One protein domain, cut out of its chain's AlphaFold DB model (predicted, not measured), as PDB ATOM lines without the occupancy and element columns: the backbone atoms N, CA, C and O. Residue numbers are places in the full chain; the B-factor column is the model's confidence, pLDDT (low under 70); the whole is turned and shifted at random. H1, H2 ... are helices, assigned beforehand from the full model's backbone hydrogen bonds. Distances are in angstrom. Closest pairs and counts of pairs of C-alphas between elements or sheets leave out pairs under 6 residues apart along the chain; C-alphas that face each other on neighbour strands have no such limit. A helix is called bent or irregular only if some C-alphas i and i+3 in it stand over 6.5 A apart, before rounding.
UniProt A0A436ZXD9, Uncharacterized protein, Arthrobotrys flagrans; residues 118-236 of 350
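What this domain is: This is residues 118 to 236 of the 350 residues of an uncharacterized protein of Arthrobotrys flagrans (UniProt A0A436ZXD9). Two lobes of four helices each stand side by side along the longest axis, H1 to H4 in one and H5 to H8 in the other. Each lobe begins with a hairpin of two helices, H1 with H2 and H5 with H6; a third, H3 or H7, packs on the hairpin's first helix at a steep tilt, and a fourth, H4 or H8, comes near the second and third helices of its lobe but touches no helix. The lobes meet where the ends of H2 and H5 touch, and the long link of residues 167 to 177 joins them. The printed part has 119 residues with eight named helices, H1 to H8 in chain order, and no named strand, and its class is all helix. It is compact, with a radius of gyration of the C-alphas of 13.5 A and spans of 35 by 25 by 23 A.

How they stand to each other: Start at H1, residues 118 to 125, and go on to H2, residues 133 to 141: they touch as a hairpin, opposite ways at a shallow tilt of 10 degrees, with the C-alphas of Val 123 and Ile 136 closest at 6.2 A. H3, residues 144 to 152, touches H1 at a steep tilt of 65 degrees, the closest C-alphas being those of Lys 119 and Ile 147, 6.0 A apart. H4, residues 155 to 166, is close to but not clearly touching H3, with the C-alphas of Ile 150 and Leu 158 closest at 6.9 A. Next comes the hub, H5, residues 178 to 188, which touches three helices. It touches H2 only at their ends, about perpendicular at 89 degrees, with the C-alphas of Gly 141 and Gly 188 closest at 3.7 A. H5 and H6, residues 193 to 201, touch as a hairpin at a shallow tilt of 4 degrees, closest at the C-alphas of Val 183 and Val 196, 6.1 A. H7, residues 204 to 212, touches H5 at a steep tilt of 65 degrees, closest at the C-alphas of Lys 179 and Val 207, 6.0 A. H8, residues 215 to 226, is close to but not clearly touching H2, the closest C-alphas being those of Phe 134 and Lys 219, 6.8 A apart. Every O i to N i+4 pair is within hydrogen-bond range in H1, H2, H3, H6, H7 and H8; in H4 6 of 8 are, and in H5 5 of 7.

Where its parts are: Find C-alpha 118 at (94.427, 186.621, 205.444), where H1 begins. H4 measures 15.4 A from first to last C-alpha. H5, 16.3 A long, begins at C-alpha 178, at (113.549, 196.445, 207.149); it is only just irregular, with C-alphas 184 and 187 6.6 A apart. H8, 16.5 A long, ends at C-alpha 226, at (115.176, 182.552, 220.665).

The domain as a whole: The two C-alphas farthest apart are those of Pro 154 and Lys 229, 38.0 A. The printed part has no cut, and its one long link is H4 to H5. Mean pLDDT of the printed part is 81.7; residues 228 and 230 to 236 are under 70.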
ATOM      1  N   PRO A 118      93.385 186.546 206.471       83.50
ATOM      2  CA  PRO A 118      94.427 186.621 205.444       83.50
ATOM      3  C   PRO A 118      95.716 185.890 205.845       83.50
ATOM      4  O   PRO A 118      96.375 185.286 205.001       83.50
ATOM      5  N   LYS A 119      96.031 185.887 207.146       86.50
ATOM      6  CA  LYS A 119      97.154 185.156 207.736       86.50
ATOM      7  C   LYS A 119      96.981 183.652 207.630       86.50
ATOM      8  O   LYS A 119      97.853 182.992 207.072       86.50
ATOM      9  N   ASP A 120      95.852 183.120 208.089       88.00
ATOM     10  CA  ASP A 120      95.565 181.685 207.993       88.00
ATOM     11  C   ASP A 120      95.528 181.218 206.544       88.00
ATOM     12  O   ASP A 120      95.973 180.113 206.234       88.00
ATOM     13  N   LEU A 121      95.009 182.066 205.656       84.94
ATOM     14  CA  LEU A 121      95.002 181.808 204.231       84.94
ATOM     15  C   LEU A 121      96.442 181.726 203.719       84.94
ATOM     16  O   LEU A 121      96.818 180.681 203.198       84.94
ATOM     17  N   MET A 122      97.278 182.751 203.919       85.44
ATOM     18  CA  MET A 122      98.681 182.720 203.485       85.44
ATOM     19  C   MET A 122      99.406 181.479 204.014       85.44
ATOM     20  O   MET A 122      99.954 180.722 203.218       85.44
ATOM     21  N   VAL A 123      99.331 181.216 205.321       88.38
ATOM     22  CA  VAL A 123      99.968 180.065 205.985       88.38
ATOM     23  C   VAL A 123      99.560 178.723 205.369       88.38
ATOM     24  O   VAL A 123     100.366 177.797 205.363       88.38
ATOM     25  N   GLN A 124      98.354 178.611 204.813       86.44
ATOM     26  CA  GLN A 124      97.896 177.408 204.113       86.44
ATOM     27  C   GLN A 124      98.465 177.260 202.692       86.44
ATOM     28  O   GLN A 124      98.638 176.133 202.231       86.44
ATOM     29  N   PHE A 125      98.788 178.356 201.998       85.31
ATOM     30  CA  PHE A 125      99.400 178.311 200.659       85.31
ATOM     31  C   PHE A 125     100.931 178.191 200.693       85.31
ATOM     32  O   PHE A 125     101.514 177.615 199.771       85.31
ATOM     33  N   LEU A 126     101.599 178.696 201.739       88.25
ATOM     34  CA  LEU A 126     103.068 178.663 201.847       88.25
ATOM     35  C   LEU A 126     103.683 177.249 201.700       88.25
ATOM     36  O   LEU A 126     104.655 177.125 200.948       88.25
ATOM     37  N   PRO A 127     103.137 176.177 202.318       86.00
ATOM     38  CA  PRO A 127     103.653 174.819 202.128       86.00
ATOM     39  C   PRO A 127     103.592 174.363 200.665       86.00
ATOM     40  O   PRO A 127     104.558 173.805 200.143       86.00
ATOM     41  N   GLY A 128     102.484 174.653 199.973       83.38
ATOM     42  CA  GLY A 128     102.304 174.322 198.556       83.38
ATOM     43  C   GLY A 128     103.291 175.058 197.644       83.38
ATOM     44  O   GLY A 128     103.730 174.522 196.625       83.38
ATOM     45  N   LEU A 129     103.718 176.255 198.052       85.56
ATOM     46  CA  LEU A 129     104.739 177.055 197.374       85.56
ATOM     47  C   LEU A 129     106.182 176.605 197.668       85.56
ATOM     48  O   LEU A 129     107.113 177.195 197.119       85.56
ATOM     49  N   LYS A 130     106.379 175.556 198.484       87.56
ATOM     50  CA  LYS A 130     107.686 175.075 198.972       87.56
ATOM     51  C   LYS A 130     108.452 176.112 199.801       87.56
ATOM     52  O   LYS A 130     109.678 176.178 199.742       87.56
ATOM     53  N   VAL A 131     107.734 176.936 200.559       88.56
ATOM     54  CA  VAL A 131     108.344 177.855 201.526       88.56
ATOM     55  C   VAL A 131     108.843 177.046 202.736       88.56
ATOM     56  O   VAL A 131     108.096 176.198 203.224       88.56
ATOM     57  N   PRO A 132     110.075 177.272 203.234       86.94
ATOM     58  CA  PRO A 132     110.606 176.552 204.391       86.94
ATOM     59  C   PRO A 132     109.759 176.739 205.658       86.94
ATOM     60  O   PRO A 132     109.295 177.845 205.926       86.94
ATOM     61  N   ASP A 133     109.636 175.704 206.497       87.94
ATOM     62  CA  ASP A 133     108.788 175.740 207.703       87.94
ATOM     63  C   ASP A 133     109.102 176.907 208.648       87.94
ATOM     64  O   ASP A 133     108.194 177.536 209.183       87.94
ATOM     65  N   PHE A 134     110.380 177.263 208.810       83.69
ATOM     66  CA  PHE A 134     110.771 178.385 209.671       83.69
ATOM     67  C   PHE A 134     110.263 179.742 209.144       83.69
ATOM     68  O   PHE A 134     109.975 180.639 209.931       83.69
ATOM     69  N   MET A 135     110.106 179.896 207.822       86.50
ATOM     70  CA  MET A 135     109.480 181.080 207.224       86.50
ATOM     71  C   MET A 135     107.968 181.067 207.430       86.50
ATOM     72  O   MET A 135     107.359 182.115 207.621       86.50
ATOM     73  N   ILE A 136     107.352 179.885 207.443       88.00
ATOM     74  CA  ILE A 136     105.935 179.735 207.789       88.00
ATOM     75  C   ILE A 136     105.714 180.124 209.256       88.00
ATOM     76  O   ILE A 136     104.757 180.834 209.555       88.00
ATOM     77  N   GLU A 137     106.605 179.720 210.170       87.06
ATOM     78  CA  GLU A 137     106.594 180.184 211.565       87.06
ATOM     79  C   GLU A 137     106.758 181.703 211.668       87.06
ATOM     80  O   GLU A 137     106.038 182.339 212.434       87.06
ATOM     81  N   LEU A 138     107.636 182.294 210.851       84.44
ATOM     82  CA  LEU A 138     107.800 183.745 210.773       84.44
ATOM     83  C   LEU A 138     106.488 184.434 210.368       84.44
ATOM     84  O   LEU A 138     106.058 185.376 211.025       84.44
ATOM     85  N   VAL A 139     105.801 183.930 209.339       87.44
ATOM     86  CA  VAL A 139     104.504 184.466 208.888       87.44
ATOM     87  C   VAL A 139     103.402 184.262 209.937       87.44
ATOM     88  O   VAL A 139     102.566 185.145 210.121       87.44
ATOM     89  N   LYS A 140     103.413 183.143 210.671       88.06
ATOM     90  CA  LYS A 140     102.493 182.913 211.801       88.06
ATOM     91  C   LYS A 140     102.722 183.910 212.939       88.06
ATOM     92  O   LYS A 140     101.752 184.392 213.519       88.06
ATOM     93  N   GLY A 141     103.984 184.224 213.230       84.81
ATOM     94  CA  GLY A 141     104.386 185.211 214.233       84.81
ATOM     95  C   GLY A 141     104.240 186.669 213.783       84.81
ATOM     96  O   GLY A 141     104.369 187.578 214.597       84.81
ATOM     97  N   ALA A 142     103.967 186.918 212.504       86.38
ATOM     98  CA  ALA A 142     103.823 188.266 211.973       86.38
ATOM     99  C   ALA A 142     102.659 189.024 212.632       86.38
ATOM    100  O   ALA A 142     101.596 188.431 212.856       86.38
ATOM    101  N   PRO A 143     102.767 190.344 212.838       85.75
ATOM    102  CA  PRO A 143     101.600 191.157 213.158       85.75
ATOM    103  C   PRO A 143     100.594 191.142 211.998       85.75
ATOM    104  O   PRO A 143     100.968 191.127 210.820       85.75
ATOM    105  N   ASP A 144      99.301 191.151 212.328       84.88
ATOM    106  CA  ASP A 144      98.221 191.080 211.338       84.88
ATOM    107  C   ASP A 144      98.246 192.243 210.342       84.88
ATOM    108  O   ASP A 144      97.925 192.035 209.177       84.88
ATOM    109  N   ASP A 145      98.713 193.427 210.746       85.62
ATOM    110  CA  ASP A 145      98.855 194.586 209.860       85.62
ATOM    111  C   ASP A 145      99.843 194.343 208.709       85.62
ATOM    112  O   ASP A 145      99.567 194.716 207.567       85.62
ATOM    113  N   ILE A 146     100.980 193.683 208.975       84.81
ATOM    114  CA  ILE A 146     101.953 193.326 207.929       84.81
ATOM    115  C   ILE A 146     101.318 192.324 206.968       84.81
ATOM    116  O   ILE A 146     101.422 192.473 205.750       84.81
ATOM    117  N   ILE A 147     100.630 191.317 207.499       85.75
ATOM    118  CA  ILE A 147      99.986 190.295 206.677       85.75
ATOM    119  C   ILE A 147      98.852 190.877 205.840       85.75
ATOM    120  O   ILE A 147      98.749 190.572 204.653       85.75
ATOM    121  N   ALA A 148      98.032 191.750 206.422       84.94
ATOM    122  CA  ALA A 148      96.992 192.471 205.711       84.94
ATOM    123  C   ALA A 148      97.603 193.253 204.543       84.94
ATOM    124  O   ALA A 148      97.167 193.079 203.405       84.94
ATOM    125  N   ARG A 149      98.687 194.004 204.783       85.00
ATOM    126  CA  ARG A 149      99.422 194.708 203.721       85.00
ATOM    127  C   ARG A 149      99.884 193.753 202.627       85.00
ATOM    128  O   ARG A 149      99.495 193.959 201.481       85.00
ATOM    129  N   ILE A 150     100.608 192.681 202.964       84.75
ATOM    130  CA  ILE A 150     101.100 191.697 201.982       84.75
ATOM    131  C   ILE A 150      99.942 191.086 201.178       84.75
ATOM    132  O   ILE A 150     100.020 191.002 199.956       84.75
ATOM    133  N   SER A 151      98.839 190.716 201.831       83.00
ATOM    134  CA  SER A 151      97.680 190.092 201.175       83.00
ATOM    135  C   SER A 151      96.930 191.021 200.213       83.00
ATOM    136  O   SER A 151      96.302 190.557 199.260       83.00
ATOM    137  N   THR A 152      97.018 192.338 200.431       85.88
ATOM    138  CA  THR A 152      96.410 193.353 199.556       85.88
ATOM    139  C   THR A 152      97.284 193.732 198.363       85.88
ATOM    140  O   THR A 152      96.806 194.432 197.459       85.88
ATOM    141  N   LEU A 153      98.540 193.269 198.331       86.19
ATOM    142  CA  LEU A 153      99.436 193.502 197.208       86.19
ATOM    143  C   LEU A 153      98.954 192.747 195.961       86.19
ATOM    144  O   LEU A 153      98.472 191.617 196.059       86.19
ATOM    145  N   PRO A 154      99.105 193.351 194.771       86.38
ATOM    146  CA  PRO A 154      98.887 192.642 193.522       86.38
ATOM    147  C   PRO A 154      99.944 191.545 193.344       86.38
ATOM    148  O   PRO A 154     101.070 191.661 193.835       86.38
ATOM    149  N   ILE A 155      99.596 190.506 192.587       82.50
ATOM    150  CA  ILE A 155     100.418 189.309 192.399       82.50
ATOM    151  C   ILE A 155     101.820 189.643 191.883       82.50
ATOM    152  O   ILE A 155     102.779 189.027 192.322       82.50
ATOM    153  N   ASP A 156     101.975 190.678 191.056       83.56
ATOM    154  CA  ASP A 156     103.277 191.113 190.531       83.56
ATOM    155  C   ASP A 156     104.232 191.621 191.627       83.56
ATOM    156  O   ASP A 156     105.450 191.556 191.483       83.56
ATOM    157  N   LYS A 157     103.682 192.136 192.734       86.25
ATOM    158  CA  LYS A 157     104.434 192.577 193.921       86.25
ATOM    159  C   LYS A 157     104.521 191.488 194.986       86.25
ATOM    160  O   LYS A 157     105.483 191.461 195.742       86.25
ATOM    161  N   LEU A 158     103.544 190.587 195.027       84.62
ATOM    162  CA  LEU A 158     103.533 189.442 195.931       84.62
ATOM    163  C   LEU A 158     104.495 188.331 195.475       84.62
ATOM    164  O   LEU A 158     105.107 187.670 196.305       84.62
ATOM    165  N   GLN A 159     104.665 188.133 194.168       84.44
ATOM    166  CA  GLN A 159     105.547 187.117 193.597       84.44
ATOM    167  C   GLN A 159     107.005 187.228 194.083       84.44
ATOM    168  O   GLN A 159     107.515 186.223 194.578       84.44
ATOM    169  N   PRO A 160     107.675 188.402 194.038       87.31
ATOM    170  CA  PRO A 160     109.033 188.524 194.569       87.31
ATOM    171  C   PRO A 160     109.100 188.253 196.078       87.31
ATOM    172  O   PRO A 160     110.035 187.599 196.523       87.31
ATOM    173  N   ILE A 161     108.083 188.656 196.849       86.62
ATOM    174  CA  ILE A 161     107.966 188.341 198.285       86.62
ATOM    175  C   ILE A 161     107.898 186.822 198.492       86.62
ATOM    176  O   ILE A 161     108.608 186.270 199.329       86.62
ATOM    177  N   ILE A 162     107.071 186.124 197.709       85.69
ATOM    178  CA  ILE A 162     106.961 184.662 197.745       85.69
ATOM    179  C   ILE A 162     108.291 184.003 197.366       85.69
ATOM    180  O   ILE A 162     108.702 183.050 198.024       85.69
ATOM    181  N   ASP A 163     108.977 184.495 196.337       87.38
ATOM    182  CA  ASP A 163     110.256 183.935 195.900       87.38
ATOM    183  C   ASP A 163     111.384 184.174 196.917       87.38
ATOM    184  O   ASP A 163     112.191 183.270 197.140       87.38
ATOM    185  N   GLU A 164     111.404 185.317 197.608       87.31
ATOM    186  CA  GLU A 164     112.295 185.562 198.752       87.31
ATOM    187  C   GLU A 164     111.992 184.605 199.911       87.31
ATOM    188  O   GLU A 164     112.901 183.945 200.422       87.31
ATOM    189  N   MET A 165     110.717 184.423 200.267       87.50
ATOM    190  CA  MET A 165     110.331 183.460 201.304       87.50
ATOM    191  C   MET A 165     110.705 182.023 200.930       87.50
ATOM    192  O   MET A 165     111.167 181.269 201.784       87.50
ATOM    193  N   LYS A 166     110.571 181.632 199.658       87.25
ATOM    194  CA  LYS A 166     111.006 180.315 199.157       87.25
ATOM    195  C   LYS A 166     112.515 180.117 199.264       87.25
ATOM    196  O   LYS A 166     112.963 179.002 199.507       87.25
ATOM    197  N   GLN A 167     113.292 181.188 199.121       87.19
ATOM    198  CA  GLN A 167     114.738 181.183 199.363       87.19
ATOM    199  C   GLN A 167     115.089 181.174 200.859       87.19
ATOM    200  O   GLN A 167     116.265 181.140 201.217       87.19
ATOM    201  N   GLY A 168     114.090 181.212 201.747       82.75
ATOM    202  CA  GLY A 168     114.312 181.317 203.180       82.75
ATOM    203  C   GLY A 168     114.873 182.678 203.584       82.75
ATOM    204  O   GLY A 168     115.699 182.731 204.490       82.75
ATOM    205  N   LYS A 169     114.495 183.748 202.878       85.19
ATOM    206  CA  LYS A 169     114.842 185.136 203.207       85.19
ATOM    207  C   LYS A 169     113.658 185.836 203.845       85.19
ATOM    208  O   LYS A 169     112.514 185.578 203.470       85.19
ATOM    209  N   ILE A 170     113.939 186.770 204.750       82.88
ATOM    210  CA  ILE A 170     112.922 187.702 205.236       82.88
ATOM    211  C   ILE A 170     112.506 188.594 204.060       82.88
ATOM    212  O   ILE A 170     113.363 189.303 203.528       82.88
ATOM    213  N   PRO A 171     111.233 188.567 203.636       82.06
ATOM    214  CA  PRO A 171     110.827 189.312 202.462       82.06
ATOM    215  C   PRO A 171     110.784 190.816 202.732       82.06
ATOM    216  O   PRO A 171     110.387 191.257 203.814       82.06
ATOM    217  N   ALA A 172     111.116 191.608 201.715       83.44
ATOM    218  CA  ALA A 172     110.915 193.050 201.769       83.44
ATOM    219  C   ALA A 172     109.419 193.384 201.641       83.44
ATOM    220  O   ALA A 172     108.792 193.132 200.611       83.44
ATOM    221  N   VAL A 173     108.836 193.978 202.684       83.38
ATOM    222  CA  VAL A 173     107.444 194.446 202.653       83.38
ATOM    223  C   VAL A 173     107.421 195.926 202.263       83.38
ATOM    224  O   VAL A 173     108.123 196.723 202.889       83.38
ATOM    225  N   PRO A 174     106.627 196.323 201.251       77.62
ATOM    226  CA  PRO A 174     106.465 197.724 200.880       77.62
ATOM    227  C   PRO A 174     106.039 198.581 202.075       77.62
ATOM    228  O   PRO A 174     105.224 198.155 202.896       77.62
ATOM    229  N   ASP A 175     106.589 199.792 202.159       80.81
ATOM    230  CA  ASP A 175     106.237 200.786 203.182       80.81
ATOM    231  C   ASP A 175     106.511 200.341 204.634       80.81
ATOM    232  O   ASP A 175     105.941 200.892 205.580       80.81
ATOM    233  N   VAL A 176     107.377 199.339 204.824       82.81
ATOM    234  CA  VAL A 176     107.870 198.902 206.134       82.81
ATOM    235  C   VAL A 176     109.391 198.929 206.106       82.81
ATOM    236  O   VAL A 176     110.021 198.305 205.251       82.81
ATOM    237  N   ALA A 177     110.000 199.658 207.044       83.69
ATOM    238  CA  ALA A 177     111.449 199.681 207.140       83.69
ATOM    239  C   ALA A 177     111.963 198.275 207.502       83.69
ATOM    240  O   ALA A 177     111.384 197.616 208.370       83.69
ATOM    241  N   PRO A 178     113.071 197.805 206.907       81.00
ATOM    242  CA  PRO A 178     113.549 196.445 207.149       81.00
ATOM    243  C   PRO A 178     113.882 196.155 208.626       81.00
ATOM    244  O   PRO A 178     113.723 195.033 209.106       81.00
ATOM    245  N   LYS A 179     114.288 197.189 209.370       82.81
ATOM    246  CA  LYS A 179     114.504 197.129 210.819       82.81
ATOM    247  C   LYS A 179     113.216 196.915 211.601       82.81
ATOM    248  O   LYS A 179     113.152 196.006 212.426       82.81
ATOM    249  N   ASP A 180     112.195 197.714 211.310       85.75
ATOM    250  CA  ASP A 180     110.882 197.586 211.943       85.75
ATOM    251  C   ASP A 180     110.267 196.225 211.651       85.75
ATOM    252  O   ASP A 180     109.657 195.621 212.526       85.75
ATOM    253  N   LEU A 181     110.496 195.724 210.440       82.31
ATOM    254  CA  LEU A 181     110.069 194.411 210.012       82.31
ATOM    255  C   LEU A 181     110.644 193.334 210.942       82.31
ATOM    256  O   LEU A 181     109.880 192.670 211.638       82.31
ATOM    257  N   ILE A 182     111.974 193.218 211.053       81.88
ATOM    258  CA  ILE A 182     112.610 192.240 211.955       81.88
ATOM    259  C   ILE A 182     112.076 192.390 213.383       81.88
ATOM    260  O   ILE A 182     111.627 191.417 213.983       81.88
ATOM    261  N   VAL A 183     112.081 193.610 213.917       85.19
ATOM    262  CA  VAL A 183     111.664 193.892 215.295       85.19
ATOM    263  C   VAL A 183     110.212 193.481 215.562       85.19
ATOM    264  O   VAL A 183     109.904 193.055 216.671       85.19
ATOM    265  N   GLN A 184     109.334 193.570 214.563       83.81
ATOM    266  CA  GLN A 184     107.937 193.146 214.666       83.81
ATOM    267  C   GLN A 184     107.755 191.627 214.569       83.81
ATOM    268  O   GLN A 184     106.848 191.084 215.193       83.81
ATOM    269  N   PHE A 185     108.614 190.931 213.822       83.12
ATOM    270  CA  PHE A 185     108.543 189.476 213.667       83.12
ATOM    271  C   PHE A 185     109.156 188.705 214.844       83.12
ATOM    272  O   PHE A 185     108.672 187.624 215.185       83.12
ATOM    273  N   LEU A 186     110.207 189.242 215.476       84.69
ATOM    274  CA  LEU A 186     110.936 188.568 216.557       84.69
ATOM    275  C   LEU A 186     110.039 188.145 217.747       84.69
ATOM    276  O   LEU A 186     110.124 186.982 218.154       84.69
ATOM    277  N   PRO A 187     109.148 188.997 218.295       83.62
ATOM    278  CA  PRO A 187     108.268 188.594 219.392       83.62
ATOM    279  C   PRO A 187     107.375 187.407 219.023       83.62
ATOM    280  O   PRO A 187     107.228 186.467 219.802       83.62
ATOM    281  N   GLY A 188     106.819 187.413 217.809       79.19
ATOM    282  CA  GLY A 188     105.880 186.387 217.358       79.19
ATOM    283  C   GLY A 188     106.504 185.011 217.135       79.19
ATOM    284  O   GLY A 188     105.802 184.006 217.206       79.19
ATOM    285  N   ILE A 189     107.820 184.942 216.926       81.12
ATOM    286  CA  ILE A 189     108.564 183.674 216.851       81.12
ATOM    287  C   ILE A 189     109.127 183.226 218.215       81.12
ATOM    288  O   ILE A 189     109.851 182.226 218.285       81.12
ATOM    289  N   GLY A 190     108.775 183.933 219.297       81.56
ATOM    290  CA  GLY A 190     109.150 183.609 220.673       81.56
ATOM    291  C   GLY A 190     110.524 184.127 221.092       81.56
ATOM    292  O   GLY A 190     111.163 183.522 221.952       81.56
ATOM    293  N   VAL A 191     111.020 185.200 220.470       83.25
ATOM    294  CA  VAL A 191     112.277 185.838 220.886       83.25
ATOM    295  C   VAL A 191     112.022 186.703 222.126       83.25
ATOM    296  O   VAL A 191     111.067 187.483 222.127       83.25
ATOM    297  N   PRO A 192     112.862 186.602 223.175       81.88
ATOM    298  CA  PRO A 192     112.713 187.400 224.387       81.88
ATOM    299  C   PRO A 192     112.749 188.903 224.102       81.88
ATOM    300  O   PRO A 192     113.537 189.368 223.277       81.88
ATOM    301  N   GLU A 193     111.964 189.683 224.844       82.62
ATOM    302  CA  GLU A 193     111.904 191.142 224.687       82.62
ATOM    303  C   GLU A 193     113.274 191.817 224.879       82.62
ATOM    304  O   GLU A 193     113.608 192.768 224.173       82.62
ATOM    305  N   SER A 194     114.115 191.280 225.768       80.75
ATOM    306  CA  SER A 194     115.503 191.718 225.955       80.75
ATOM    307  C   SER A 194     116.319 191.623 224.662       80.75
ATOM    308  O   SER A 194     117.009 192.572 224.289       80.75
ATOM    309  N   THR A 195     116.185 190.517 223.933       79.06
ATOM    310  CA  THR A 195     116.826 190.312 222.633       79.06
ATOM    311  C   THR A 195     116.226 191.225 221.564       79.06
ATOM    312  O   THR A 195     116.959 191.789 220.757       79.06
ATOM    313  N   VAL A 196     114.905 191.431 221.570       83.25
ATOM    314  CA  VAL A 196     114.241 192.372 220.651       83.25
ATOM    315  C   VAL A 196     114.769 193.794 220.854       83.25
ATOM    316  O   VAL A 196     115.062 194.489 219.882       83.25
ATOM    317  N   ASN A 197     114.944 194.226 222.103       82.75
ATOM    318  CA  ASN A 197     115.492 195.542 222.430       82.75
ATOM    319  C   ASN A 197     116.967 195.677 222.028       82.75
ATOM    320  O   ASN A 197     117.370 196.740 221.559       82.75
ATOM    321  N   LEU A 198     117.745 194.595 222.117       79.56
ATOM    322  CA  LEU A 198     119.104 194.555 221.582       79.56
ATOM    323  C   LEU A 198     119.113 194.684 220.051       79.56
ATOM    324  O   LEU A 198     119.896 195.447 219.503       79.56
ATOM    325  N   VAL A 199     118.195 194.022 219.342       78.19
ATOM    326  CA  VAL A 199     118.073 194.177 217.881       78.19
ATOM    327  C   VAL A 199     117.622 195.593 217.496       78.19
ATOM    328  O   VAL A 199     118.101 196.141 216.503       78.19
ATOM    329  N   LYS A 200     116.767 196.239 218.300       83.50
ATOM    330  CA  LYS A 200     116.396 197.652 218.105       83.50
ATOM    331  C   LYS A 200     117.590 198.601 218.245       83.50
ATOM    332  O   LYS A 200     117.629 199.609 217.537       83.50
ATOM    333  N   SER A 201     118.552 198.305 219.121       82.94
ATOM    334  CA  SER A 201     119.741 199.145 219.317       82.94
ATOM    335  C   SER A 201     120.851 198.898 218.289       82.94
ATOM    336  O   SER A 201     121.780 199.700 218.204       82.94
ATOM    337  N   LEU A 202     120.748 197.849 217.463       80.88
ATOM    338  CA  LEU A 202     121.718 197.581 216.402       80.88
ATOM    339  C   LEU A 202     121.702 198.670 215.307       80.88
ATOM    340  O   LEU A 202     120.631 199.191 214.956       80.88
ATOM    341  N   PRO A 203     122.875 198.988 214.722       79.69
ATOM    342  CA  PRO A 203     122.967 199.881 213.571       79.69
ATOM    343  C   PRO A 203     122.291 199.260 212.341       79.69
ATOM    344  O   PRO A 203     122.280 198.040 212.181       79.69
ATOM    345  N   ASP A 204     121.775 200.086 211.429       78.38
ATOM    346  CA  ASP A 204     121.033 199.607 210.249       78.38
ATOM    347  C   ASP A 204     121.860 198.677 209.351       78.38
ATOM    348  O   ASP A 204     121.319 197.761 208.738       78.38
ATOM    349  N   LEU A 205     123.186 198.851 209.339       73.19
ATOM    350  CA  LEU A 205     124.116 197.949 208.658       73.19
ATOM    351  C   LEU A 205     124.005 196.510 209.193       73.19
ATOM    352  O   LEU A 205     123.942 195.565 208.417       73.19
ATOM    353  N   ALA A 206     123.937 196.348 210.518       74.50
ATOM    354  CA  ALA A 206     123.820 195.045 211.168       74.50
ATOM    355  C   ALA A 206     122.471 194.383 210.869       74.50
ATOM    356  O   ALA A 206     122.399 193.190 210.580       74.50
ATOM    357  N   VAL A 207     121.409 195.184 210.897       74.06
ATOM    358  CA  VAL A 207     120.051 194.762 210.549       74.06
ATOM    359  C   VAL A 207     119.995 194.310 209.088       74.06
ATOM    360  O   VAL A 207     119.465 193.238 208.803       74.06
ATOM    361  N   GLY A 208     120.599 195.075 208.175       72.88
ATOM    362  CA  GLY A 208     120.726 194.728 206.758       72.88
ATOM    363  C   GLY A 208     121.426 193.388 206.539       72.88
ATOM    364  O   GLY A 208     120.979 192.590 205.717       72.88
ATOM    365  N   THR A 209     122.460 193.088 207.329       76.81
ATOM    366  CA  THR A 209     123.120 191.778 207.292       76.81
ATOM    367  C   THR A 209     122.181 190.655 207.725       76.81
ATOM    368  O   THR A 209     122.158 189.627 207.057       76.81
ATOM    369  N   ILE A 210     121.366 190.850 208.774       75.56
ATOM    370  CA  ILE A 210     120.363 189.863 209.228       75.56
ATOM    371  C   ILE A 210     119.314 189.601 208.138       75.56
ATOM    372  O   ILE A 210     118.980 188.447 207.884       75.56
ATOM    373  N   LEU A 211     118.827 190.646 207.460       75.19
ATOM    374  CA  LEU A 211     117.894 190.512 206.328       75.19
ATOM    375  C   LEU A 211     118.516 189.797 205.129       75.19
ATOM    376  O   LEU A 211     117.821 189.101 204.396       75.19
ATOM    377  N   GLY A 212     119.822 189.976 204.927       76.06
ATOM    378  CA  GLY A 212     120.575 189.316 203.867       76.06
ATOM    379  C   GLY A 212     120.830 187.826 204.114       76.06
ATOM    380  O   GLY A 212     121.230 187.127 203.176       76.06
ATOM    381  N   LEU A 213     120.605 187.330 205.338       81.81
ATOM    382  CA  LEU A 213     120.758 185.914 205.667       81.81
ATOM    383  C   LEU A 213     119.684 185.077 204.973       81.81
ATOM    384  O   LEU A 213     118.535 185.489 204.821       81.81
ATOM    385  N   GLN A 214     120.069 183.870 204.569       82.25
ATOM    386  CA  GLN A 214     119.215 182.982 203.783       82.25
ATOM    387  C   GLN A 214     119.176 181.597 204.417       82.25
ATOM    388  O   GLN A 214     120.186 181.123 204.950       82.25
ATOM    389  N   GLY A 215     118.018 180.944 204.329       79.06
ATOM    390  CA  GLY A 215     117.845 179.536 204.673       79.06
ATOM    391  C   GLY A 215     118.374 179.197 206.067       79.06
ATOM    392  O   GLY A 215     117.928 179.749 207.073       79.06
ATOM    393  N   ASP A 216     119.353 178.294 206.119       81.12
ATOM    394  CA  ASP A 216     119.914 177.773 207.368       81.12
ATOM    395  C   ASP A 216     120.655 178.824 208.203       81.12
ATOM    396  O   ASP A 216     120.654 178.733 209.430       81.12
ATOM    397  N   GLN A 217     121.242 179.852 207.579       81.19
ATOM    398  CA  GLN A 217     121.912 180.928 208.316       81.19
ATOM    399  C   GLN A 217     120.900 181.767 209.089       81.19
ATOM    400  O   GLN A 217     121.074 182.013 210.282       81.19
ATOM    401  N   LEU A 218     119.814 182.159 208.418       80.00
ATOM    402  CA  LEU A 218     118.731 182.899 209.051       80.00
ATOM    403  C   LEU A 218     118.069 182.051 210.144       80.00
ATOM    404  O   LEU A 218     117.843 182.537 211.248       80.00
ATOM    405  N   LYS A 219     117.836 180.761 209.875       82.06
ATOM    406  CA  LYS A 219     117.312 179.807 210.860       82.06
ATOM    407  C   LYS A 219     118.217 179.682 212.090       82.06
ATOM    408  O   LYS A 219     117.708 179.669 213.208       82.06
ATOM    409  N   SER A 220     119.536 179.608 211.900       83.62
ATOM    410  CA  SER A 220     120.511 179.544 212.996       83.62
ATOM    411  C   SER A 220     120.475 180.815 213.839       83.62
ATOM    412  O   SER A 220     120.345 180.739 215.057       83.62
ATOM    413  N   VAL A 221     120.498 181.981 213.189       81.81
ATOM    414  CA  VAL A 221     120.428 183.285 213.860       81.81
ATOM    415  C   VAL A 221     119.123 183.441 214.637       81.81
ATOM    416  O   VAL A 221     119.149 183.818 215.804       81.81
ATOM    417  N   ILE A 222     117.981 183.078 214.049       80.19
ATOM    418  CA  ILE A 222     116.688 183.060 214.746       80.19
ATOM    419  C   ILE A 222     116.722 182.095 215.941       80.19
ATOM    420  O   ILE A 222     116.234 182.433 217.018       80.19
ATOM    421  N   GLY A 223     117.311 180.908 215.780       82.69
ATOM    422  CA  GLY A 223     117.462 179.926 216.853       82.69
ATOM    423  C   GLY A 223     118.286 180.452 218.031       82.69
ATOM    424  O   GLY A 223     117.894 180.272 219.183       82.69
ATOM    425  N   GLU A 224     119.388 181.149 217.755       81.88
ATOM    426  CA  GLU A 224     120.227 181.800 218.767       81.88
ATOM    427  C   GLU A 224     119.484 182.947 219.465       81.88
ATOM    428  O   GLU A 224     119.479 183.016 220.696       81.88
ATOM    429  N   LEU A 225     118.761 183.776 218.704       80.69
ATOM    430  CA  LEU A 225     117.939 184.864 219.242       80.69
ATOM    431  C   LEU A 225     116.836 184.340 220.174       80.69
ATOM    432  O   LEU A 225     116.615 184.907 221.246       80.69
ATOM    433  N   LYS A 226     116.178 183.226 219.816       80.94
ATOM    434  CA  LYS A 226     115.176 182.552 220.665       80.94
ATOM    435  C   LYS A 226     115.771 182.020 221.967       80.94
ATOM    436  O   LYS A 226     115.088 181.992 222.983       80.94
ATOM    437  N   GLN A 227     117.046 181.633 221.957       80.56
ATOM    438  CA  GLN A 227     117.783 181.227 223.158       80.56
ATOM    439  C   GLN A 227     118.275 182.419 223.996       80.56
ATOM    440  O   GLN A 227     118.950 182.208 225.001       80.56
ATOM    441  N   GLY A 228     117.984 183.660 223.589       69.31
ATOM    442  CA  GLY A 228     118.482 184.862 224.257       69.31
ATOM    443  C   GLY A 228     119.968 185.134 224.012       69.31
ATOM    444  O   GLY A 228     120.571 185.919 224.740       69.31
ATOM    445  N   LYS A 229     120.581 184.481 223.017       77.19
ATOM    446  CA  LYS A 229     121.987 184.685 222.658       77.19
ATOM    447  C   LYS A 229     122.105 185.768 221.596       77.19
ATOM    448  O   LYS A 229     121.240 185.898 220.732       77.19
ATOM    449  N   ILE A 230     123.203 186.520 221.650       67.44
ATOM    450  CA  ILE A 230     123.584 187.429 220.568       67.44
ATOM    451  C   ILE A 230     124.090 186.557 219.419       67.44
ATOM    452  O   ILE A 230     125.080 185.844 219.607       67.44
ATOM    453  N   PRO A 231     123.416 186.570 218.264       62.78
ATOM    454  CA  PRO A 231     123.786 185.698 217.177       62.78
ATOM    455  C   PRO A 231     125.129 186.094 216.573       62.78
ATOM    456  O   PRO A 231     125.430 187.283 216.424       62.78
ATOM    457  N   ASN A 232     125.925 185.100 216.178       63.50
ATOM    458  CA  ASN A 232     127.176 185.360 215.471       63.50
ATOM    459  C   ASN A 232     126.885 185.627 213.989       63.50
ATOM    460  O   ASN A 232     126.952 184.738 213.141       63.50
ATOM    461  N   ILE A 233     126.483 186.858 213.686       65.19
ATOM    462  CA  ILE A 233     126.115 187.270 212.334       65.19
ATOM    463  C   ILE A 233     127.403 187.454 211.505       65.19
ATOM    464  O   ILE A 233     128.253 188.274 211.876       65.19
ATOM    465  N   PRO A 234     127.564 186.739 210.373       50.97
ATOM    466  CA  PRO A 234     128.721 186.887 209.494       50.97
ATOM    467  C   PRO A 234     128.939 188.354 209.096       50.97
ATOM    468  O   PRO A 234     128.049 188.979 208.527       50.97
ATOM    469  N   GLY A 235     130.111 188.916 209.407       51.94
ATOM    470  CA  GLY A 235     130.440 190.322 209.131       51.94
ATOM    471  C   GLY A 235     130.188 191.307 210.281       51.94
ATOM    472  O   GLY A 235     130.564 192.468 210.153       51.94
ATOM    473  N   LEU A 236     129.625 190.864 211.415       55.25
ATOM    474  CA  LEU A 236     129.511 191.660 212.654       55.25
ATOM    475  C   LEU A 236     130.528 191.273 213.738       55.25
ATOM    476  O   LEU A 236     130.495 191.806 214.847       55.25
TER     477      LEU A 236